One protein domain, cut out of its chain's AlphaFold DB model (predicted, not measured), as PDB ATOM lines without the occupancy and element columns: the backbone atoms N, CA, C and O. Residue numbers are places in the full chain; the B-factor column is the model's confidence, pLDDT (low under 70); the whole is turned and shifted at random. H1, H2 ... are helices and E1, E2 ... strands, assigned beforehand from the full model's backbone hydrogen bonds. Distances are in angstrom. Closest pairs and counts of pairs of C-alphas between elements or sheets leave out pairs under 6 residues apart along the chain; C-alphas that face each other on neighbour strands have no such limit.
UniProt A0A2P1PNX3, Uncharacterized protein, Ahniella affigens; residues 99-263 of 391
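What this domain is: This is residues 99 to 263 of the 391 residues of an uncharacterized protein of Ahniella affigens (UniProt A0A2P1PNX3). Two strongly twisted antiparallel sheets stand partly face to face with their strands crossed, and the short helix H1 is tucked between them. The hairpin of E8 and E9 reaches out from this body as a long arm, with residues 238 to 245 at its tip, while H2 is on the smaller sheet's other face, beside its strands. The printed part has 165 residues with two named helices and nine named strands, in the order E1 H1 E2 E3 H2 E4 E5 E6 E7 E8 E9, and is mostly strand. The sheets run E1 E2 E3 E4 and E5 E6 E7 E8 E9. The whole is only just compact, close to loose, with a radius of gyration of the C-alphas of 18.1 A and spans of 62 by 44 by 28 A.

How they stand to each other: E1, residues 107 to 112, is an edge strand and the antiparallel neighbour of E2, residues 136 to 142; N 109 and O 138 are 2.9 A apart, within hydrogen-bond range. E2 forms a hairpin with E3, residues 148 to 155, with N 139 and O 152 at 2.9 A. E4, residues 179 to 184, is the other edge strand, antiparallel to E3, with N 151 and O 181 at 2.8 A. H2, residues 157 to 164, is on this sheet at a height of 6.4 A, over none of its strands. E5, residues 189 to 192, E6, residues 195 to 198, E7, residues 210 to 219, E8, residues 225 to 237, and E9, residues 246 to 258, form a meander, each strand the antiparallel neighbour of the one before. Within hydrogen-bond range are N 190 and O 197 at 2.9 A, N 196 and O 217 at 2.9 A, N 216 and O 228 at 2.9 A, and N 233 and O 250 at 2.8 A. The two sheets make a sandwich, two sheets face to face, with strands at 78 degrees. H1, residues 114 to 120, is on both sheets: over E3 at a height of 9.6 A, and across E7 at 80 degrees on the local plane at a height of 8.9 A. The closest C-alphas of H1 and E7 are those of Leu 119 and Ala 215, 6.1 A apart. In H1 and H2 every O i to N i+4 pair is within hydrogen-bond range.

Where its parts are: E1 begins at C-alpha 107, (-1.879, -3.802, -38.397). E3 is 23.3 A long and E7 27.1 A, bending by 54 degrees at residue 213. E8 is 36.1 A long and E9 37.8 A, ending at C-alpha 258, (4.289, -6.515, -29.629).

The domain as a whole: The two C-alphas farthest apart, those of Ala 242 and Pro 263, are 62.5 A apart. The printed part has no cut. The links H1 to E2, H2 to E4 and E6 to E7 are long. The mean pLDDT of the printed part is 78.7, with residue 114 and residues 122 to 134, 168 to 178, 205 to 209 and 236 to 247 under 70.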
ATOM      1  N   ARG A  99       5.718   1.365 -47.753       82.75
ATOM      2  CA  ARG A  99       4.789   2.457 -48.082       82.75
ATOM      3  C   ARG A  99       5.573   3.755 -48.222       82.75
ATOM      4  O   ARG A  99       6.172   4.221 -47.257       82.75
ATOM      5  N   GLY A 100       5.687   4.278 -49.444       81.62
ATOM      6  CA  GLY A 100       6.452   5.502 -49.741       81.62
ATOM      7  C   GLY A 100       7.905   5.529 -49.237       81.62
ATOM      8  O   GLY A 100       8.426   6.571 -48.829       81.62
ATOM      9  N   GLY A 101       8.577   4.372 -49.239       84.50
ATOM     10  CA  GLY A 101       9.959   4.232 -48.765       84.50
ATOM     11  C   GLY A 101      10.109   3.974 -47.260       84.50
ATOM     12  O   GLY A 101      11.225   3.724 -46.806       84.50
ATOM     13  N   CYS A 102       9.012   3.983 -46.504       89.69
ATOM     14  CA  CYS A 102       8.952   3.584 -45.100       89.69
ATOM     15  C   CYS A 102       8.609   2.098 -44.961       89.69
ATOM     16  O   CYS A 102       7.915   1.578 -45.835       89.69
ATOM     17  N   PRO A 103       9.041   1.411 -43.885       91.44
ATOM     18  CA  PRO A 103       8.485   0.097 -43.569       91.44
ATOM     19  C   PRO A 103       6.970   0.214 -43.349       91.44
ATOM     20  O   PRO A 103       6.514   1.208 -42.775       91.44
ATOM     21  N   ASP A 104       6.203  -0.777 -43.802       92.19
ATOM     22  CA  ASP A 104       4.780  -0.867 -43.465       92.19
ATOM     23  C   ASP A 104       4.620  -1.361 -42.022       92.19
ATOM     24  O   ASP A 104       4.976  -2.494 -41.697       92.19
ATOM     25  N   LEU A 105       4.110  -0.501 -41.139       92.94
ATOM     26  CA  LEU A 105       3.793  -0.860 -39.754       92.94
ATOM     27  C   LEU A 105       2.305  -1.162 -39.545       92.94
ATOM     28  O   LEU A 105       1.893  -1.395 -38.408       92.94
ATOM     29  N   SER A 106       1.495  -1.133 -40.605       92.88
ATOM     30  CA  SER A 106       0.045  -1.283 -40.513       92.88
ATOM     31  C   SER A 106      -0.346  -2.627 -39.903       92.88
ATOM     32  O   SER A 106       0.214  -3.678 -40.222       92.88
ATOM     33  N   GLY A 107      -1.349  -2.603 -39.030       92.31
ATOM     34  CA  GLY A 107      -1.879  -3.802 -38.397       92.31
ATOM     35  C   GLY A 107      -2.372  -3.574 -36.977       92.31
ATOM     36  O   GLY A 107      -2.249  -2.489 -36.412       92.31
ATOM     37  N   ASP A 108      -2.935  -4.633 -36.408       92.38
ATOM     38  CA  ASP A 108      -3.418  -4.675 -35.034       92.38
ATOM     39  C   ASP A 108      -2.421  -5.439 -34.153       92.38
ATOM     40  O   ASP A 108      -1.986  -6.541 -34.498       92.38
ATOM     41  N   PHE A 109      -2.066  -4.861 -33.007       91.69
ATOM     42  CA  PHE A 109      -1.090  -5.405 -32.061       91.69
ATOM     43  C   PHE A 109      -1.687  -5.509 -30.669       91.69
ATOM     44  O   PHE A 109      -2.415  -4.613 -30.236       91.69
ATOM     45  N   ASP A 110      -1.365  -6.586 -29.958       88.75
ATOM     46  CA  ASP A 110      -1.865  -6.831 -28.604       88.75
ATOM     47  C   ASP A 110      -0.778  -6.636 -27.537       88.75
ATOM     48  O   ASP A 110       0.413  -6.554 -27.841       88.75
ATOM     49  N   ALA A 111      -1.207  -6.570 -26.274       83.38
ATOM     50  CA  ALA A 111      -0.362  -6.334 -25.108       83.38
ATOM     51  C   ALA A 111       0.511  -5.078 -25.259       83.38
ATOM     52  O   ALA A 111       1.648  -5.025 -24.776       83.38
ATOM     53  N   VAL A 112      -0.028  -4.074 -25.952       80.69
ATOM     54  CA  VAL A 112       0.623  -2.784 -26.117       80.69
ATOM     55  C   VAL A 112       0.625  -2.095 -24.778       80.69
ATOM     56  O   VAL A 112      -0.395  -2.031 -24.106       80.69
ATOM     57  N   ARG A 113       1.787  -1.588 -24.391       74.50
ATOM     58  CA  ARG A 113       1.950  -0.911 -23.117       74.50
ATOM     59  C   ARG A 113       2.169   0.583 -23.320       74.50
ATOM     60  O   ARG A 113       2.492   1.013 -24.428       74.50
ATOM     61  N   THR A 114       2.062   1.362 -22.245       65.25
ATOM     62  CA  THR A 114       2.376   2.804 -22.238       65.25
ATOM     63  C   THR A 114       3.761   3.121 -22.791       65.25
ATOM     64  O   THR A 114       3.959   4.179 -23.382       65.25
ATOM     65  N   GLU A 115       4.693   2.173 -22.671       74.56
ATOM     66  CA  GLU A 115       6.031   2.220 -23.239       74.56
ATOM     67  C   GLU A 115       5.988   2.597 -24.724       74.56
ATOM     68  O   GLU A 115       6.732   3.483 -25.122       74.56
ATOM     69  N   LEU A 116       5.076   2.028 -25.527       82.31
ATOM     70  CA  LEU A 116       4.984   2.326 -26.962       82.31
ATOM     71  C   LEU A 116       4.836   3.831 -27.233       82.31
ATOM     72  O   LEU A 116       5.498   4.368 -28.118       82.31
ATOM     73  N   ILE A 117       3.993   4.514 -26.456       77.56
ATOM     74  CA  ILE A 117       3.758   5.951 -26.618       77.56
ATOM     75  C   ILE A 117       5.006   6.749 -26.262       77.56
ATOM     76  O   ILE A 117       5.389   7.654 -27.000       77.56
ATOM     77  N   TRP A 118       5.690   6.380 -25.182       75.62
ATOM     78  CA  TRP A 118       6.921   7.049 -24.758       75.62
ATOM     79  C   TRP A 118       8.103   6.812 -25.703       75.62
ATOM     80  O   TRP A 118       9.063   7.579 -25.678       75.62
ATOM     81  N   LEU A 119       8.063   5.753 -26.518       84.81
ATOM     82  CA  LEU A 119       9.058   5.525 -27.565       84.81
ATOM     83  C   LEU A 119       8.812   6.393 -28.810       84.81
ATOM     84  O   LEU A 119       9.748   6.685 -29.555       84.81
ATOM     85  N   LEU A 120       7.567   6.807 -29.049       82.31
ATOM     86  CA  LEU A 120       7.167   7.566 -30.237       82.31
ATOM     87  C   LEU A 120       7.065   9.077 -29.995       82.31
ATOM     88  O   LEU A 120       7.256   9.843 -30.930       82.31
ATOM     89  N   LEU A 121       6.794   9.506 -28.762       76.56
ATOM     90  CA  LEU A 121       6.606  10.911 -28.390       76.56
ATOM     91  C   LEU A 121       7.626  11.361 -27.337       76.56
ATOM     92  O   LEU A 121       8.185  10.546 -26.604       76.56
ATOM     93  N   ALA A 122       7.806  12.677 -27.184       64.88
ATOM     94  CA  ALA A 122       8.705  13.292 -26.196       64.88
ATOM     95  C   ALA A 122       8.158  13.225 -24.749       64.88
ATOM     96  O   ALA A 122       8.436  14.087 -23.910       64.88
ATOM     97  N   GLU A 123       7.334  12.223 -24.432       65.12
ATOM     98  CA  GLU A 123       6.716  12.080 -23.119       65.12
ATOM     99  C   GLU A 123       7.725  11.555 -22.085       65.12
ATOM    100  O   GLU A 123       8.519  10.636 -22.330       65.12
ATOM    101  N   ARG A 124       7.696  12.149 -20.884       55.47
ATOM    102  CA  ARG A 124       8.496  11.671 -19.751       55.47
ATOM    103  C   ARG A 124       8.049  10.265 -19.366       55.47
ATOM    104  O   ARG A 124       6.853  10.003 -19.265       55.47
ATOM    105  N   GLN A 125       9.018   9.413 -19.033       54.47
ATOM    106  CA  GLN A 125       8.752   8.181 -18.296       54.47
ATOM    107  C   GLN A 125       8.127   8.581 -16.955       54.47
ATOM    108  O   GLN A 125       8.823   9.060 -16.057       54.47
ATOM    109  N   LYS A 126       6.803   8.466 -16.827       52.06
ATOM    110  CA  LYS A 126       6.163   8.602 -15.519       52.06
ATOM    111  C   LYS A 126       6.610   7.375 -14.720       52.06
ATOM    112  O   LYS A 126       6.391   6.243 -15.143       52.06
ATOM    113  N   THR A 127       7.356   7.608 -13.644       43.44
ATOM    114  CA  THR A 127       7.954   6.569 -12.795       43.44
ATOM    115  C   THR A 127       6.931   5.518 -12.371       43.44
ATOM    116  O   THR A 127       5.863   5.886 -11.898       43.44
ATOM    117  N   ALA A 128       7.338   4.249 -12.500       40.50
ATOM    118  CA  ALA A 128       6.790   3.028 -11.901       40.50
ATOM    119  C   ALA A 128       5.274   2.784 -12.040       40.50
ATOM    120  O   ALA A 128       4.430   3.416 -11.414       40.50
ATOM    121  N   ALA A 129       4.969   1.760 -12.836       44.59
ATOM    122  CA  ALA A 129       3.681   1.097 -12.905       44.59
ATOM    123  C   ALA A 129       3.220   0.617 -11.525       44.59
ATOM    124  O   ALA A 129       3.977  -0.050 -10.829       44.59
ATOM    125  N   ASP A 130       1.940   0.808 -11.228       40.56
ATOM    126  CA  ASP A 130       1.219  -0.127 -10.378       40.56
ATOM    127  C   ASP A 130       0.016  -0.653 -11.165       40.56
ATOM    128  O   ASP A 130      -1.034  -0.024 -11.243       40.56
ATOM    129  N   LYS A 131       0.229  -1.853 -11.728       40.50
ATOM    130  CA  LYS A 131      -0.715  -2.763 -12.404       40.50
ATOM    131  C   LYS A 131      -1.006  -2.545 -13.908       40.50
ATOM    132  O   LYS A 131      -1.916  -1.839 -14.306       40.50
ATOM    133  N   TYR A 132      -0.270  -3.334 -14.699       49.53
ATOM    134  CA  TYR A 132      -0.725  -4.124 -15.862       49.53
ATOM    135  C   TYR A 132      -1.189  -3.421 -17.151       49.53
ATOM    136  O   TYR A 132      -2.273  -3.657 -17.656       49.53
ATOM    137  N   HIS A 133      -0.266  -2.775 -17.861       56.34
ATOM    138  CA  HIS A 133      -0.478  -2.320 -19.248       56.34
ATOM    139  C   HIS A 133      -0.585  -3.439 -20.315       56.34
ATOM    140  O   HIS A 133      -0.431  -3.177 -21.497       56.34
ATOM    141  N   HIS A 134      -0.855  -4.695 -19.943       67.62
ATOM    142  CA  HIS A 134      -1.126  -5.783 -20.903       67.62
ATOM    143  C   HIS A 134      -2.568  -5.781 -21.424       67.62
ATOM    144  O   HIS A 134      -2.991  -6.725 -22.084       67.62
ATOM    145  N   GLU A 135      -3.333  -4.762 -21.069       78.88
ATOM    146  CA  GLU A 135      -4.774  -4.647 -21.271       78.88
ATOM    147  C   GLU A 135      -5.123  -3.815 -22.511       78.88
ATOM    148  O   GLU A 135      -6.300  -3.661 -22.836       78.88
ATOM    149  N   GLN A 136      -4.117  -3.277 -23.208       82.75
ATOM    150  CA  GLN A 136      -4.314  -2.453 -24.394       82.75
ATOM    151  C   GLN A 136      -3.887  -3.173 -25.671       82.75
ATOM    152  O   GLN A 136      -2.991  -4.022 -25.698       82.75
ATOM    153  N   ARG A 137      -4.534  -2.764 -26.754       87.75
ATOM    154  CA  ARG A 137      -4.150  -3.047 -28.131       87.75
ATOM    155  C   ARG A 137      -3.876  -1.732 -28.853       87.75
ATOM    156  O   ARG A 137      -4.442  -0.699 -28.490       87.75
ATOM    157  N   ALA A 138      -3.071  -1.787 -29.908       89.31
ATOM    158  CA  ALA A 138      -2.879  -0.667 -30.819       89.31
ATOM    159  C   ALA A 138      -3.201  -1.071 -32.251       89.31
ATOM    160  O   ALA A 138      -2.725  -2.102 -32.725       89.31
ATOM    161  N   ARG A 139      -3.951  -0.219 -32.944       91.00
ATOM    162  CA  ARG A 139      -4.146  -0.290 -34.388       91.00
ATOM    163  C   ARG A 139      -3.267   0.741 -35.069       91.00
ATOM    164  O   ARG A 139      -3.415   1.934 -34.820       91.00
ATOM    165  N   PHE A 140      -2.384   0.282 -35.940       93.00
ATOM    166  CA  PHE A 140      -1.548   1.122 -36.785       93.00
ATOM    167  C   PHE A 140      -2.177   1.190 -38.173       93.00
ATOM    168  O   PHE A 140      -2.443   0.164 -38.799       93.00
ATOM    169  N   THR A 141      -2.415   2.403 -38.657       92.50
ATOM    170  CA  THR A 141      -2.820   2.680 -40.038       92.50
ATOM    171  C   THR A 141      -1.798   3.619 -40.644       92.50
ATOM    172  O   THR A 141      -1.472   4.632 -40.032       92.50
ATOM    173  N   GLN A 142      -1.296   3.312 -41.834       93.00
ATOM    174  CA  GLN A 142      -0.267   4.112 -42.485       93.00
ATOM    175  C   GLN A 142      -0.720   4.549 -43.874       93.00
ATOM    176  O   GLN A 142      -1.335   3.779 -44.614       93.00
ATOM    177  N   ALA A 143      -0.393   5.789 -44.225       91.81
ATOM    178  CA  ALA A 143      -0.604   6.311 -45.566       91.81
ATOM    179  C   ALA A 143       0.128   5.459 -46.613       91.81
ATOM    180  O   ALA A 143       1.238   4.990 -46.354       91.81
ATOM    181  N   ASP A 144      -0.434   5.308 -47.814       89.88
ATOM    182  CA  ASP A 144       0.223   4.574 -48.910       89.88
ATOM    183  C   ASP A 144       1.553   5.228 -49.336       89.88
ATOM    184  O   ASP A 144       2.512   4.548 -49.706       89.88
ATOM    185  N   ASP A 145       1.639   6.555 -49.211       89.50
ATOM    186  CA  ASP A 145       2.849   7.354 -49.437       89.50
ATOM    187  C   ASP A 145       3.789   7.412 -48.216       89.50
ATOM    188  O   ASP A 145       4.837   8.056 -48.268       89.50
ATOM    189  N   GLY A 146       3.434   6.746 -47.113       89.50
ATOM    190  CA  GLY A 146       4.213   6.713 -45.877       89.50
ATOM    191  C   GLY A 146       4.365   8.061 -45.162       89.50
ATOM    192  O   GLY A 146       5.177   8.149 -44.243       89.50
ATOM    193  N   ASN A 147       3.628   9.106 -45.554       91.00
ATOM    194  CA  ASN A 147       3.796  10.451 -44.994       91.00
ATOM    195  C   ASN A 147       3.155  10.634 -43.617       91.00
ATOM    196  O   ASN A 147       3.530  11.549 -42.886       91.00
ATOM    197  N   TRP A 148       2.211   9.772 -43.245       93.06
ATOM    198  CA  TRP A 148       1.642   9.758 -41.903       93.06
ATOM    199  C   TRP A 148       1.423   8.336 -41.394       93.06
ATOM    200  O   TRP A 148       1.207   7.394 -42.164       93.06
ATOM    201  N   LEU A 149       1.455   8.212 -40.070       92.56
ATOM    202  CA  LEU A 149       1.143   7.008 -39.318       92.56
ATOM    203  C   LEU A 149       0.127   7.357 -38.231       92.56
ATOM    204  O   LEU A 149       0.360   8.239 -37.410       92.56
ATOM    205  N   ARG A 150      -1.000   6.651 -38.205       91.12
ATOM    206  CA  ARG A 150      -2.028   6.783 -37.176       91.12
ATOM    207  C   ARG A 150      -2.002   5.581 -36.253       91.12
ATOM    208  O   ARG A 150      -2.020   4.446 -36.720       91.12
ATOM    209  N   ILE A 151      -2.013   5.848 -34.954       88.12
ATOM    210  CA  ILE A 151      -2.014   4.843 -33.897       88.12
ATOM    211  C   ILE A 151      -3.264   5.046 -33.056       88.12
ATOM    212  O   ILE A 151      -3.472   6.117 -32.486       88.12
ATOM    213  N   GLU A 152      -4.097   4.017 -32.979       84.88
ATOM    214  CA  GLU A 152      -5.301   4.006 -32.154       84.88
ATOM    215  C   GLU A 152      -5.129   2.992 -31.026       84.88
ATOM    216  O   GLU A 152      -5.131   1.781 -31.246       84.88
ATOM    217  N   LEU A 153      -4.964   3.498 -29.807       82.25
ATOM    218  CA  LEU A 153      -4.959   2.708 -28.587       82.25
ATOM    219  C   LEU A 153      -6.393   2.435 -28.143       82.25
ATOM    220  O   LEU A 153      -7.232   3.336 -28.132       82.25
ATOM    221  N   SER A 154      -6.666   1.190 -27.769       82.38
ATOM    222  CA  SER A 154      -7.932   0.756 -27.172       82.38
ATOM    223  C   SER A 154      -7.695  -0.429 -26.234       82.38
ATOM    224  O   SER A 154      -6.573  -0.928 -26.132       82.38
ATOM    225  N   LEU A 155      -8.733  -0.909 -25.549       85.88
ATOM    226  CA  LEU A 155      -8.632  -2.111 -24.720       85.88
ATOM    227  C   LEU A 155      -8.589  -3.384 -25.578       85.88
ATOM    228  O   LEU A 155      -9.230  -3.475 -26.628       85.88
ATOM    229  N   ASN A 156      -7.856  -4.390 -25.109       87.50
ATOM    230  CA  ASN A 156      -7.969  -5.759 -25.601       87.50
ATOM    231  C   ASN A 156      -9.060  -6.536 -24.837       87.50
ATOM    232  O   ASN A 156      -9.775  -5.977 -24.008       87.50
ATOM    233  N   GLU A 157      -9.205  -7.836 -25.113       87.50
ATOM    234  CA  GLU A 157     -10.235  -8.695 -24.492       87.50
ATOM    235  C   GLU A 157     -10.106  -8.733 -22.960       87.50
ATOM    236  O   GLU A 157     -11.083  -8.658 -22.220       87.50
ATOM    237  N   ARG A 158      -8.877  -8.828 -22.451       85.62
ATOM    238  CA  ARG A 158      -8.632  -8.812 -21.010       85.62
ATOM    239  C   ARG A 158      -8.947  -7.439 -20.419       85.62
ATOM    240  O   ARG A 158      -9.725  -7.356 -19.477       85.62
ATOM    241  N   GLY A 159      -8.418  -6.378 -21.021       84.12
ATOM    242  CA  GLY A 159      -8.647  -5.008 -20.584       84.12
ATOM    243  C   GLY A 159     -10.120  -4.627 -20.578       84.12
ATOM    244  O   GLY A 159     -10.571  -3.965 -19.652       84.12
ATOM    245  N   LEU A 160     -10.906  -5.079 -21.557       85.56
ATOM    246  CA  LEU A 160     -12.345  -4.828 -21.592       85.56
ATOM    247  C   LEU A 160     -13.075  -5.505 -20.426       85.56
ATOM    248  O   LEU A 160     -13.938  -4.883 -19.798       85.56
ATOM    249  N   ARG A 161     -12.729  -6.756 -20.109       85.50
ATOM    250  CA  ARG A 161     -13.287  -7.465 -18.949       85.50
ATOM    251  C   ARG A 161     -12.899  -6.792 -17.641       85.50
ATOM    252  O   ARG A 161     -13.778  -6.515 -16.825       85.50
ATOM    253  N   ASP A 162     -11.626  -6.449 -17.489       81.00
ATOM    254  CA  ASP A 162     -11.120  -5.768 -16.300       81.00
ATOM    255  C   ASP A 162     -11.767  -4.374 -16.167       81.00
ATOM    256  O   ASP A 162     -12.144  -3.957 -15.070       81.00
ATOM    257  N   TYR A 163     -12.022  -3.675 -17.281       78.69
ATOM    258  CA  TYR A 163     -12.722  -2.387 -17.292       78.69
ATOM    259  C   TYR A 163     -14.174  -2.522 -16.837       78.69
ATOM    260  O   TYR A 163     -14.645  -1.745 -16.007       78.69
ATOM    261  N   ARG A 164     -14.886  -3.539 -17.331       79.75
ATOM    262  CA  ARG A 164     -16.264  -3.842 -16.915       79.75
ATOM    263  C   ARG A 164     -16.365  -4.203 -15.445       79.75
ATOM    264  O   ARG A 164     -17.316  -3.794 -14.785       79.75
ATOM    265  N   ALA A 165     -15.375  -4.926 -14.938       77.75
ATOM    266  CA  ALA A 165     -15.262  -5.267 -13.531       77.75
ATOM    267  C   ALA A 165     -14.780  -4.088 -12.659       77.75
ATOM    268  O   ALA A 165     -14.625  -4.256 -11.454       77.75
ATOM    269  N   ASN A 166     -14.540  -2.902 -13.243       70.50
ATOM    270  CA  ASN A 166     -13.917  -1.744 -12.587       70.50
ATOM    271  C   ASN A 166     -12.569  -2.080 -11.915       70.50
ATOM    272  O   ASN A 166     -12.192  -1.477 -10.912       70.50
ATOM    273  N   GLN A 167     -11.841  -3.054 -12.460       70.06
ATOM    274  CA  GLN A 167     -10.541  -3.509 -11.965       70.06
ATOM    275  C   GLN A 167      -9.372  -2.732 -12.581       70.06
ATOM    276  O   GLN A 167      -8.258  -2.798 -12.058       70.06
ATOM    277  N   LEU A 168      -9.627  -1.946 -13.635       68.44
ATOM    278  CA  LEU A 168      -8.631  -1.052 -14.216       68.44
ATOM    279  C   LEU A 168      -8.335   0.121 -13.286       68.44
ATOM    280  O   LEU A 168      -9.176   0.994 -13.057       68.44
ATOM    281  N   ARG A 169      -7.104   0.163 -12.778       56.53
ATOM    282  CA  ARG A 169      -6.555   1.325 -12.080       56.53
ATOM    283  C   ARG A 169      -5.746   2.141 -13.078       56.53
ATOM    284  O   ARG A 169      -4.562   1.897 -13.267       56.53
ATOM    285  N   PHE A 170      -6.382   3.106 -13.731       54.59
ATOM    286  CA  PHE A 170      -5.633   4.104 -14.490       54.59
ATOM    287  C   PHE A 170      -4.972   5.082 -13.518       54.59
ATOM    288  O   PHE A 170      -5.594   5.496 -12.536       54.59
ATOM    289  N   ASN A 171      -3.729   5.480 -13.798       43.12
ATOM    290  CA  ASN A 171      -3.143   6.635 -13.130       43.12
ATOM    291  C   ASN A 171      -4.060   7.842 -13.384       43.12
ATOM    292  O   ASN A 171      -4.344   8.185 -14.530       43.12
ATOM    293  N   LEU A 172      -4.550   8.437 -12.295       34.69
ATOM    294  CA  LEU A 172      -5.663   9.397 -12.246       34.69
ATOM    295  C   LEU A 172      -5.471  10.666 -13.099       34.69
ATOM    296  O   LEU A 172      -6.443  11.381 -13.328       34.69
ATOM    297  N   ASP A 173      -4.260  10.923 -13.595       38.16
ATOM    298  CA  ASP A 173      -3.940  12.115 -14.385       38.16
ATOM    299  C   ASP A 173      -4.106  11.935 -15.902       38.16
ATOM    300  O   ASP A 173      -4.077  12.932 -16.621       38.16
ATOM    301  N   ASP A 174      -4.260  10.704 -16.407       43.84
ATOM    302  CA  ASP A 174      -4.531  10.468 -17.835       43.84
ATOM    303  C   ASP A 174      -5.362   9.184 -18.058       43.84
ATOM    304  O   ASP A 174      -4.829   8.110 -18.360       43.84
ATOM    305  N   PRO A 175      -6.684   9.246 -17.828       45.12
ATOM    306  CA  PRO A 175      -7.569   8.093 -17.872       45.12
ATOM    307  C   PRO A 175      -8.047   7.845 -19.303       45.12
ATOM    308  O   PRO A 175      -9.238   7.950 -19.579       45.12
ATOM    309  N   MET A 176      -7.153   7.553 -20.244       56.59
ATOM    310  CA  MET A 176      -7.590   7.287 -21.615       56.59
ATOM    311  C   MET A 176      -7.132   5.910 -22.093       56.59
ATOM    312  O   MET A 176      -6.132   5.794 -22.799       56.59
ATOM    313  N   PRO A 177      -7.907   4.844 -21.775       59.25
ATOM    314  CA  PRO A 177      -7.806   3.567 -22.490       59.25
ATOM    315  C   PRO A 177      -7.970   3.713 -24.007       59.25
ATOM    316  O   PRO A 177      -7.624   2.792 -24.739       59.25
ATOM    317  N   PHE A 178      -8.493   4.853 -24.463       68.75
ATOM    318  CA  PHE A 178      -8.766   5.174 -25.852       68.75
ATOM    319  C   PHE A 178      -7.995   6.430 -26.248       68.75
ATOM    320  O   PHE A 178      -8.380   7.526 -25.858       68.75
ATOM    321  N   ARG A 179      -6.908   6.289 -27.011       74.94
ATOM    322  CA  ARG A 179      -6.097   7.423 -27.492       74.94
ATOM    323  C   ARG A 179      -5.845   7.268 -28.981       74.94
ATOM    324  O   ARG A 179      -5.500   6.184 -29.438       74.94
ATOM    325  N   ARG A 180      -5.975   8.358 -29.732       79.00
ATOM    326  CA  ARG A 180      -5.586   8.423 -31.140       79.00
ATOM    327  C   ARG A 180      -4.402   9.369 -31.280       79.00
ATOM    328  O   ARG A 180      -4.420  10.464 -30.729       79.00
ATOM    329  N   LEU A 181      -3.393   8.931 -32.017       81.06
ATOM    330  CA  LEU A 181      -2.203   9.701 -32.354       81.06
ATOM    331  C   LEU A 181      -2.034   9.684 -33.862       81.06
ATOM    332  O   LEU A 181      -2.147   8.624 -34.475       81.06
ATOM    333  N   THR A 182      -1.764  10.839 -34.458       87.12
ATOM    334  CA  THR A 182      -1.350  10.925 -35.860       87.12
ATOM    335  C   THR A 182       0.040  11.533 -35.882       87.12
ATOM    336  O   THR A 182       0.222  12.653 -35.424       87.12
ATOM    337  N   LEU A 183       0.996  10.759 -36.377       89.69
ATOM    338  CA  LEU A 183       2.391  11.132 -36.532       89.69
ATOM    339  C   LEU A 183       2.647  11.437 -38.006       89.69
ATOM    340  O   LEU A 183       2.133  10.736 -38.884       89.69
ATOM    341  N   TYR A 184       3.470  12.436 -38.276       92.69
ATOM    342  CA  TYR A 184       3.835  12.897 -39.603       92.69
ATOM    343  C   TYR A 184       5.324  12.701 -39.861       92.69
ATOM    344  O   TYR A 184       6.188  12.911 -39.003       92.69
ATOM    345  N   ARG A 185       5.632  12.310 -41.094       92.69
ATOM    346  CA  ARG A 185       7.003  12.169 -41.563       92.69
ATOM    347  C   ARG A 185       7.717  13.521 -41.519       92.69
ATOM    348  O   ARG A 185       7.129  14.559 -41.809       92.69
ATOM    349  N   ASP A 186       8.988  13.479 -41.143       92.50
ATOM    350  CA  ASP A 186       9.896  14.618 -40.972       92.50
ATOM    351  C   ASP A 186       9.509  15.598 -39.845       92.50
ATOM    352  O   ASP A 186      10.247  16.551 -39.599       92.50
ATOM    353  N   GLN A 187       8.411  15.338 -39.127       91.06
ATOM    354  CA  GLN A 187       8.002  16.068 -37.922       91.06
ATOM    355  C   GLN A 187       8.141  15.177 -36.688       91.06
ATOM    356  O   GLN A 187       8.874  15.521 -35.768       91.06
ATOM    357  N   ASP A 188       7.518  13.998 -36.732       91.25
ATOM    358  CA  ASP A 188       7.473  13.051 -35.618       91.25
ATOM    359  C   ASP A 188       8.366  11.823 -35.855       91.25
ATOM    360  O   ASP A 188       8.925  11.245 -34.919       91.25
ATOM    361  N   PHE A 189       8.524  11.412 -37.117       93.75
ATOM    362  CA  PHE A 189       9.343  10.256 -37.487       93.75
ATOM    363  C   PHE A 189      10.075  10.439 -38.818       93.75
ATOM    364  O   PHE A 189       9.694  11.248 -39.659       93.75
ATOM    365  N   GLN A 190      11.108   9.631 -39.050       95.06
ATOM    366  CA  GLN A 190      11.784   9.508 -40.344       95.06
ATOM    367  C   GLN A 190      11.973   8.050 -40.734       95.06
ATOM    368  O   GLN A 190      12.013   7.167 -39.889       95.06
ATOM    369  N   CYS A 191      12.132   7.788 -42.029       92.38
ATOM    370  CA  CYS A 191      12.334   6.436 -42.536       92.38
ATOM    371  C   CYS A 191      13.767   6.266 -43.032       92.38
ATOM    372  O   CYS A 191      14.170   6.904 -44.007       92.38
ATOM    373  N   ARG A 192      14.552   5.425 -42.351       89.56
ATOM    374  CA  ARG A 192      15.981   5.224 -42.628       89.56
ATOM    375  C   ARG A 192      16.349   3.756 -42.535       89.56
ATOM    376  O   ARG A 192      15.961   3.063 -41.604       89.56
ATOM    377  N   SER A 193      17.097   3.267 -43.522       86.19
ATOM    378  CA  SER A 193      17.634   1.896 -43.526       86.19
ATOM    379  C   SER A 193      16.584   0.805 -43.265       86.19
ATOM    380  O   SER A 193      16.881  -0.205 -42.634       86.19
ATOM    381  N   GLY A 194      15.348   1.011 -43.735       86.19
ATOM    382  CA  GLY A 194      14.259   0.058 -43.525       86.19
ATOM    383  C   GLY A 194      13.558   0.133 -42.168       86.19
ATOM    384  O   GLY A 194      12.799  -0.768 -41.828       86.19
ATOM    385  N   TRP A 195      13.807   1.191 -41.406       91.81
ATOM    386  CA  TRP A 195      13.205   1.455 -40.109       91.81
ATOM    387  C   TRP A 195      12.427   2.762 -40.123       91.81
ATOM    388  O   TRP A 195      12.784   3.685 -40.853       91.81
ATOM    389  N   LEU A 196      11.406   2.842 -39.276       93.94
ATOM    390  CA  LEU A 196      10.803   4.099 -38.856       93.94
ATOM    391  C   LEU A 196      11.509   4.551 -37.576       93.94
ATOM    392  O   LEU A 196      11.435   3.861 -36.570       93.94
ATOM    393  N   GLU A 197      12.215   5.671 -37.606       95.12
ATOM    394  CA  GLU A 197      12.941   6.250 -36.476       95.12
ATOM    395  C   GLU A 197      12.125   7.397 -35.868       95.12
ATOM    396  O   GLU A 197      11.686   8.294 -36.586       95.12
ATOM    397  N   SER A 198      11.919   7.366 -34.552       93.94
ATOM    398  CA  SER A 198      11.248   8.429 -33.796       93.94
ATOM    399  C   SER A 198      12.168   9.642 -33.650       93.94
ATOM    400  O   SER A 198      13.307   9.501 -33.196       93.94
ATOM    401  N   LEU A 199      11.674  10.832 -34.003       91.94
ATOM    402  CA  LEU A 199      12.412  12.091 -33.850       91.94
ATOM    403  C   LEU A 199      12.337  12.651 -32.427       91.94
ATOM    404  O   LEU A 199      13.234  13.377 -32.009       91.94
ATOM    405  N   HIS A 200      11.314  12.265 -31.667       87.94
ATOM    406  CA  HIS A 200      11.055  12.793 -30.330       87.94
ATOM    407  C   HIS A 200      11.697  11.992 -29.200       87.94
ATOM    408  O   HIS A 200      11.887  12.507 -28.097       87.94
ATOM    409  N   TYR A 201      12.054  10.730 -29.445       87.00
ATOM    410  CA  TYR A 201      12.673   9.893 -28.418       87.00
ATOM    411  C   TYR A 201      13.946  10.508 -27.798       87.00
ATOM    412  O   TYR A 201      14.071  10.465 -26.570       87.00
ATOM    413  N   PRO A 202      14.861  11.127 -28.575       84.50
ATOM    414  CA  PRO A 202      16.044  11.793 -28.025       84.50
ATOM    415  C   PRO A 202      15.734  13.097 -27.268       84.50
ATOM    416  O   PRO A 202      16.565  13.556 -26.489       84.50
ATOM    417  N   GLU A 203      14.566  13.708 -27.495       80.19
ATOM    418  CA  GLU A 203      14.165  14.990 -26.891       80.19
ATOM    419  C   GLU A 203      13.628  14.834 -25.462       80.19
ATOM    420  O   GLU A 203      13.600  15.795 -24.689       80.19
ATOM    421  N   ALA A 204      13.188  13.630 -25.092       70.00
ATOM    422  CA  ALA A 204      12.661  13.370 -23.764       70.00
ATOM    423  C   ALA A 204      13.746  13.597 -22.693       70.00
ATOM    424  O   ALA A 204      14.862  13.086 -22.788       70.00
ATOM    425  N   SER A 205      13.402  14.380 -21.661       62.38
ATOM    426  CA  SER A 205      14.342  14.825 -20.625       62.38
ATOM    427  C   SER A 205      15.120  13.659 -20.022       62.38
ATOM    428  O   SER A 205      14.498  12.689 -19.580       62.38
ATOM    429  N   SER A 206      16.446  13.793 -19.936       61.62
ATOM    430  CA  SER A 206      17.286  12.821 -19.247       61.62
ATOM    431  C   SER A 206      16.820  12.665 -17.800       61.62
ATOM    432  O   SER A 206      16.786  13.614 -17.014       61.62
ATOM    433  N   THR A 207      16.416  11.454 -17.435       62.69
ATOM    434  CA  THR A 207      16.394  11.050 -16.029       62.69
ATOM    435  C   THR A 207      17.843  10.923 -15.570       62.69
ATOM    436  O   THR A 207      18.708  10.605 -16.380       62.69
ATOM    437  N   THR A 208      18.140  11.207 -14.300       63.47
ATOM    438  CA  THR A 208      19.513  11.196 -13.757       63.47
ATOM    439  C   THR A 208      20.305   9.975 -14.235       63.47
ATOM    440  O   THR A 208      19.971   8.850 -13.868       63.47
ATOM    441  N   GLY A 209      21.325  10.219 -15.064       69.00
ATOM    442  CA  GLY A 209      22.223   9.204 -15.612       69.00
ATOM    443  C   GLY A 209      21.748   8.462 -16.868       69.00
ATOM    444  O   GLY A 209      22.414   7.512 -17.251       69.00
ATOM    445  N   VAL A 210      20.644   8.841 -17.527       78.81
ATOM    446  CA  VAL A 210      20.180   8.201 -18.780       78.81
ATOM    447  C   VAL A 210      19.852   9.248 -19.846       78.81
ATOM    448  O   VAL A 210      18.978  10.092 -19.654       78.81
ATOM    449  N   GLN A 211      20.513   9.164 -20.999       85.56
ATOM    450  CA  GLN A 211      20.274   9.985 -22.183       85.56
ATOM    451  C   GLN A 211      19.755   9.121 -23.337       85.56
ATOM    452  O   GLN A 211      20.472   8.281 -23.871       85.56
ATOM    453  N   ARG A 212      18.521   9.363 -23.774       87.31
ATOM    454  CA  ARG A 212      17.922   8.675 -24.925       87.31
ATOM    455  C   ARG A 212      18.585   9.118 -26.230       87.31
ATOM    456  O   ARG A 212      18.867  10.301 -26.408       87.31
ATOM    457  N   LYS A 213      18.841   8.175 -27.140       89.31
ATOM    458  CA  LYS A 213      19.535   8.436 -28.413       89.31
ATOM    459  C   LYS A 213      18.735   8.043 -29.645       89.31
ATOM    460  O   LYS A 213      18.769   8.766 -30.632       89.31
ATOM    461  N   LEU A 214      18.066   6.893 -29.615       92.12
ATOM    462  CA  LEU A 214      17.376   6.344 -30.781       92.12
ATOM    463  C   LEU A 214      16.217   5.463 -30.334       92.12
ATOM    464  O   LEU A 214      16.403   4.630 -29.453       92.12
ATOM    465  N   ALA A 215      15.064   5.606 -30.979       93.62
ATOM    466  CA  ALA A 215      14.018   4.592 -30.984       93.62
ATOM    467  C   ALA A 215      13.601   4.347 -32.431       93.62
ATOM    468  O   ALA A 215      13.334   5.300 -33.167       93.62
ATOM    469  N   ARG A 216      13.575   3.084 -32.853       94.12
ATOM    470  CA  ARG A 216      13.229   2.720 -34.227       94.12
ATOM    471  C   ARG A 216      12.371   1.470 -34.308       94.12
ATOM    472  O   ARG A 216      12.540   0.554 -33.510       94.12
ATOM    473  N   PHE A 217      11.478   1.433 -35.289       94.38
ATOM    474  CA  PHE A 217      10.389   0.471 -35.413       94.38
ATOM    475  C   PHE A 217      10.378  -0.222 -36.774       94.38
ATOM    476  O   PHE A 217      10.643   0.406 -37.805       94.38
ATOM    477  N   ARG A 218      10.059  -1.518 -36.772       93.19
ATOM    478  CA  ARG A 218       9.780  -2.316 -37.977       93.19
ATOM    479  C   ARG A 218       8.918  -3.533 -37.649       93.19
ATOM    480  O   ARG A 218       8.604  -3.780 -36.484       93.19
ATOM    481  N   ARG A 219       8.577  -4.310 -38.677       93.44
ATOM    482  CA  ARG A 219       7.890  -5.598 -38.545       93.44
ATOM    483  C   ARG A 219       8.871  -6.762 -38.493       93.44
ATOM    484  O   ARG A 219       9.926  -6.726 -39.135       93.44
ATOM    485  N   ASP A 220       8.504  -7.796 -37.746       93.06
ATOM    486  CA  ASP A 220       9.161  -9.096 -37.821       93.06
ATOM    487  C   ASP A 220       8.502 -10.087 -38.780       93.06
ATOM    488  O   ASP A 220       7.462  -9.784 -39.362       93.06
ATOM    489  N   ALA A 221       9.163 -11.226 -39.020       90.00
ATOM    490  CA  ALA A 221       8.688 -12.264 -39.935       90.00
ATOM    491  C   ALA A 221       7.340 -12.875 -39.522       90.00
ATOM    492  O   ALA A 221       6.587 -13.300 -40.392       90.00
ATOM    493  N   ASP A 222       7.004 -12.837 -38.230       91.75
ATOM    494  CA  ASP A 222       5.682 -13.208 -37.711       91.75
ATOM    495  C   ASP A 222       4.775 -11.981 -37.602       91.75
ATOM    496  O   ASP A 222       3.812 -11.964 -36.830       91.75
ATOM    497  N   HIS A 223       5.104 -10.920 -38.341       91.56
ATOM    498  CA  HIS A 223       4.322  -9.706 -38.415       91.56
ATOM    499  C   HIS A 223       4.163  -8.982 -37.057       91.56
ATOM    500  O   HIS A 223       3.312  -8.111 -36.902       91.56
ATOM    501  N   GLY A 224       4.992  -9.271 -36.056       93.25
ATOM    502  CA  GLY A 224       5.048  -8.503 -34.813       93.25
ATOM    503  C   GLY A 224       5.614  -7.100 -35.039       93.25
ATOM    504  O   GLY A 224       6.439  -6.892 -35.928       93.25
ATOM    505  N   LEU A 225       5.188  -6.120 -34.237       93.88
ATOM    506  CA  LEU A 225       5.853  -4.818 -34.164       93.88
ATOM    507  C   LEU A 225       7.067  -4.965 -33.260       93.88
ATOM    508  O   LEU A 225       6.940  -5.393 -32.115       93.88
ATOM    509  N   VAL A 226       8.227  -4.565 -33.753       93.62
ATOM    510  CA  VAL A 226       9.472  -4.568 -32.993       93.62
ATOM    511  C   VAL A 226       9.976  -3.143 -32.877       93.62
ATOM    512  O   VAL A 226      10.027  -2.425 -33.877       93.62
ATOM    513  N   ALA A 227      10.404  -2.768 -31.674       93.50
ATOM    514  CA  ALA A 227      11.173  -1.559 -31.441       93.50
ATOM    515  C   ALA A 227      12.568  -1.884 -30.914       93.50
ATOM    516  O   ALA A 227      12.751  -2.766 -30.075       93.50
ATOM    517  N   GLU A 228      13.538  -1.123 -31.390       93.06
ATOM    518  CA  GLU A 228      14.869  -1.035 -30.814       93.06
ATOM    519  C   GLU A 228      15.035   0.340 -30.193       93.06
ATOM    520  O   GLU A 228      14.726   1.345 -30.841       93.06
ATOM    521  N   THR A 229      15.571   0.387 -28.981       91.81
ATOM    522  CA  THR A 229      15.964   1.638 -28.347       91.81
ATOM    523  C   THR A 229      17.442   1.632 -28.004       91.81
ATOM    524  O   THR A 229      18.034   0.587 -27.729       91.81
ATOM    525  N   VAL A 230      18.055   2.812 -28.048       91.44
ATOM    526  CA  VAL A 230      19.428   3.042 -27.602       91.44
ATOM    527  C   VAL A 230      19.434   4.231 -26.656       91.44
ATOM    528  O   VAL A 230      18.936   5.308 -27.001       91.44
ATOM    529  N   SER A 231      20.025   4.041 -25.480       89.00
ATOM    530  CA  SER A 231      20.223   5.078 -24.470       89.00
ATOM    531  C   SER A 231      21.660   5.059 -23.964       89.00
ATOM    532  O   SER A 231      22.217   4.004 -23.702       89.00
ATOM    533  N   ALA A 232      22.269   6.227 -23.806       87.56
ATOM    534  CA  ALA A 232      23.531   6.395 -23.101       87.56
ATOM    535  C   ALA A 232      23.271   6.437 -21.592       87.56
ATOM    536  O   ALA A 232      22.585   7.334 -21.110       87.56
ATOM    537  N   VAL A 233      23.828   5.486 -20.851       83.88
ATOM    538  CA  VAL A 233      23.697   5.389 -19.397       83.88
ATOM    539  C   VAL A 233      25.026   5.740 -18.741       83.88
ATOM    540  O   VAL A 233      26.066   5.165 -19.061       83.88
ATOM    541  N   GLU A 234      25.002   6.700 -17.823       78.62
ATOM    542  CA  GLU A 234      26.124   7.027 -16.951       78.62
ATOM    543  C   GLU A 234      26.183   6.008 -15.816       78.62
ATOM    544  O   GLU A 234      25.318   5.958 -14.941       78.62
ATOM    545  N   ARG A 235      27.233   5.190 -15.815       72.25
ATOM    546  CA  ARG A 235      27.510   4.235 -14.746       72.25
ATOM    547  C   ARG A 235      28.647   4.757 -13.881       72.25
ATOM    548  O   ARG A 235      29.692   5.173 -14.383       72.25
ATOM    549  N   THR A 236      28.452   4.710 -12.569       64.88
ATOM    550  CA  THR A 236      29.514   4.961 -11.599       64.88
ATOM    551  C   THR A 236      30.394   3.726 -11.479       64.88
ATOM    552  O   THR A 236      29.942   2.651 -11.087       64.88
ATOM    553  N   LEU A 237      31.684   3.879 -11.764       57.59
ATOM    554  CA  LEU A 237      32.677   2.912 -11.320       57.59
ATOM    555  C   LEU A 237      33.010   3.221  -9.863       57.59
ATOM    556  O   LEU A 237      33.754   4.159  -9.567       57.59
ATOM    557  N   SER A 238      32.451   2.445  -8.935       49.47
ATOM    558  CA  SER A 238      32.880   2.504  -7.540       49.47
ATOM    559  C   SER A 238      34.275   1.886  -7.417       49.47
ATOM    560  O   SER A 238      34.416   0.665  -7.341       49.47
ATOM    561  N   TYR A 239      35.311   2.723  -7.394       50.50
ATOM    562  CA  TYR A 239      36.627   2.322  -6.903       50.50
ATOM    563  C   TYR A 239      36.639   2.400  -5.375       50.50
ATOM    564  O   TYR A 239      36.073   3.315  -4.776       50.50
ATOM    565  N   SER A 240      37.266   1.420  -4.730       47.53
ATOM    566  CA  SER A 240      37.404   1.356  -3.276       47.53
ATOM    567  C   SER A 240      37.983   2.659  -2.694       47.53
ATOM    568  O   SER A 240      39.129   3.017  -2.958       47.53
ATOM    569  N   SER A 241      37.149   3.355  -1.921       49.41
ATOM    570  CA  SER A 241      37.402   4.271  -0.792       49.41
ATOM    571  C   SER A 241      38.528   5.329  -0.804       49.41
ATOM    572  O   SER A 241      38.738   5.917   0.254       49.41
ATOM    573  N   ALA A 242      39.234   5.646  -1.896       51.06
ATOM    574  CA  ALA A 242      40.313   6.657  -1.812       51.06
ATOM    575  C   ALA A 242      40.450   7.659  -2.971       51.06
ATOM    576  O   ALA A 242      41.110   8.680  -2.806       51.06
ATOM    577  N   THR A 243      39.834   7.433  -4.130       50.94
ATOM    578  CA  THR A 243      39.910   8.356  -5.278       50.94
ATOM    579  C   THR A 243      38.546   8.396  -5.963       50.94
ATOM    580  O   THR A 243      37.863   7.379  -6.001       50.94
ATOM    581  N   GLY A 244      38.087   9.587  -6.361       52.84
ATOM    582  CA  GLY A 244      36.683   9.885  -6.685       52.84
ATOM    583  C   GLY A 244      36.001   8.956  -7.700       52.84
ATOM    584  O   GLY A 244      36.647   8.223  -8.443       52.84
ATOM    585  N   ALA A 245      34.667   9.005  -7.740       55.53
ATOM    586  CA  ALA A 245      33.876   8.222  -8.686       55.53
ATOM    587  C   ALA A 245      34.182   8.645 -10.133       55.53
ATOM    588  O   ALA A 245      34.010   9.810 -10.492       55.53
ATOM    589  N   ALA A 246      34.616   7.693 -10.959       58.47
ATOM    590  CA  ALA A 246      34.669   7.869 -12.403       58.47
ATOM    591  C   ALA A 246      33.307   7.490 -12.997       58.47
ATOM    592  O   ALA A 246      32.742   6.448 -12.651       58.47
ATOM    593  N   PHE A 247      32.793   8.329 -13.892       64.31
ATOM    594  CA  PHE A 247      31.588   8.043 -14.661       64.31
ATOM    595  C   PHE A 247      32.003   7.537 -16.041       64.31
ATOM    596  O   PHE A 247      32.818   8.171 -16.711       64.31
ATOM    597  N   ILE A 248      31.459   6.397 -16.457       70.50
ATOM    598  CA  ILE A 248      31.552   5.927 -17.841       70.50
ATOM    599  C   ILE A 248      30.160   6.010 -18.443       70.50
ATOM    600  O   ILE A 248      29.201   5.494 -17.874       70.50
ATOM    601  N   THR A 249      30.063   6.641 -19.608       77.56
ATOM    602  CA  THR A 249      28.858   6.596 -20.430       77.56
ATOM    603  C   THR A 249      28.921   5.361 -21.321       77.56
ATOM    604  O   THR A 249      29.859   5.216 -22.105       77.56
ATOM    605  N   GLN A 250      27.934   4.477 -21.208       82.94
ATOM    606  CA  GLN A 250      27.803   3.291 -22.049       82.94
ATOM    607  C   GLN A 250      26.469   3.314 -22.788       82.94
ATOM    608  O   GLN A 250      25.443   3.649 -22.203       82.94
ATOM    609  N   ASP A 251      26.481   2.929 -24.061       88.38
ATOM    610  CA  ASP A 251      25.248   2.760 -24.822       88.38
ATOM    611  C   ASP A 251      24.595   1.427 -24.452       88.38
ATOM    612  O   ASP A 251      25.148   0.350 -24.683       88.38
ATOM    613  N   GLU A 252      23.408   1.517 -23.870       86.12
ATOM    614  CA  GLU A 252      22.517   0.405 -23.601       86.12
ATOM    615  C   GLU A 252      21.482   0.308 -24.713       86.12
ATOM    616  O   GLU A 252      20.939   1.312 -25.183       86.12
ATOM    617  N   ARG A 253      21.229  -0.926 -25.146       90.06
ATOM    618  CA  ARG A 253      20.252  -1.243 -26.178       90.06
ATOM    619  C   ARG A 253      19.163  -2.114 -25.578       90.06
ATOM    620  O   ARG A 253      19.471  -3.128 -24.957       90.06
ATOM    621  N   GLU A 254      17.916  -1.739 -25.813       89.69
ATOM    622  CA  GLU A 254      16.743  -2.491 -25.377       89.69
ATOM    623  C   GLU A 254      15.878  -2.858 -26.586       89.69
ATOM    624  O   GLU A 254      15.816  -2.136 -27.586       89.69
ATOM    625  N   TRP A 255      15.227  -4.015 -26.494       90.81
ATOM    626  CA  TRP A 255      14.364  -4.560 -27.532       90.81
ATOM    627  C   TRP A 255      12.952  -4.737 -26.988       90.81
ATOM    628  O   TRP A 255      12.750  -5.347 -25.939       90.81
ATOM    629  N   HIS A 256      11.967  -4.256 -27.742       91.25
ATOM    630  CA  HIS A 256      10.551  -4.431 -27.439       91.25
ATOM    631  C   HIS A 256       9.862  -5.137 -28.598       91.25
ATOM    632  O   HIS A 256      10.182  -4.893 -29.763       91.25
ATOM    633  N   ARG A 257       8.890  -5.991 -28.279       91.25
ATOM    634  CA  ARG A 257       8.067  -6.681 -29.269       91.25
ATOM    635  C   ARG A 257       6.615  -6.712 -28.834       91.25
ATOM    636  O   ARG A 257       6.314  -7.104 -27.709       91.25
ATOM    637  N   TRP A 258       5.732  -6.372 -29.763       92.31
ATOM    638  CA  TRP A 258       4.289  -6.515 -29.629       92.31
ATOM    639  C   TRP A 258       3.787  -7.480 -30.702       92.31
ATOM    640  O   TRP A 258       3.967  -7.212 -31.894       92.31
ATOM    641  N   PRO A 259       3.201  -8.622 -30.313       91.19
ATOM    642  CA  PRO A 259       2.733  -9.608 -31.272       91.19
ATOM    643  C   PRO A 259       1.589  -9.041 -32.114       91.19
ATOM    644  O   PRO A 259       0.756  -8.274 -31.616       91.19
ATOM    645  N   GLN A 260       1.525  -9.458 -33.382       90.50
ATOM    646  CA  GLN A 260       0.338  -9.208 -34.187       90.50
ATOM    647  C   GLN A 260      -0.859  -9.897 -33.537       90.50
ATOM    648  O   GLN A 260      -0.780 -11.040 -33.078       90.50
ATOM    649  N   ARG A 261      -1.980  -9.189 -33.494       86.62
ATOM    650  CA  ARG A 261      -3.229  -9.730 -32.989       86.62
ATOM    651  C   ARG A 261      -3.781 -10.759 -33.973       86.62
ATOM    652  O   ARG A 261      -3.793 -10.527 -35.181       86.62
ATOM    653  N   SER A 262      -4.242 -11.894 -33.451       87.06
ATOM    654  CA  SER A 262      -4.874 -12.917 -34.282       87.06
ATOM    655  C   SER A 262      -6.322 -12.525 -34.623       87.06
ATOM    656  O   SER A 262      -7.002 -11.920 -33.782       87.06
ATOM    657  N   PRO A 263      -6.843 -12.904 -35.803       85.56
ATOM    658  CA  PRO A 263      -8.237 -12.651 -36.168       85.56
ATOM    659  C   PRO A 263      -9.249 -13.214 -35.157       85.56
ATOM    660  O   PRO A 263     -10.294 -12.614 -34.912       85.56
TER     661      PRO A 263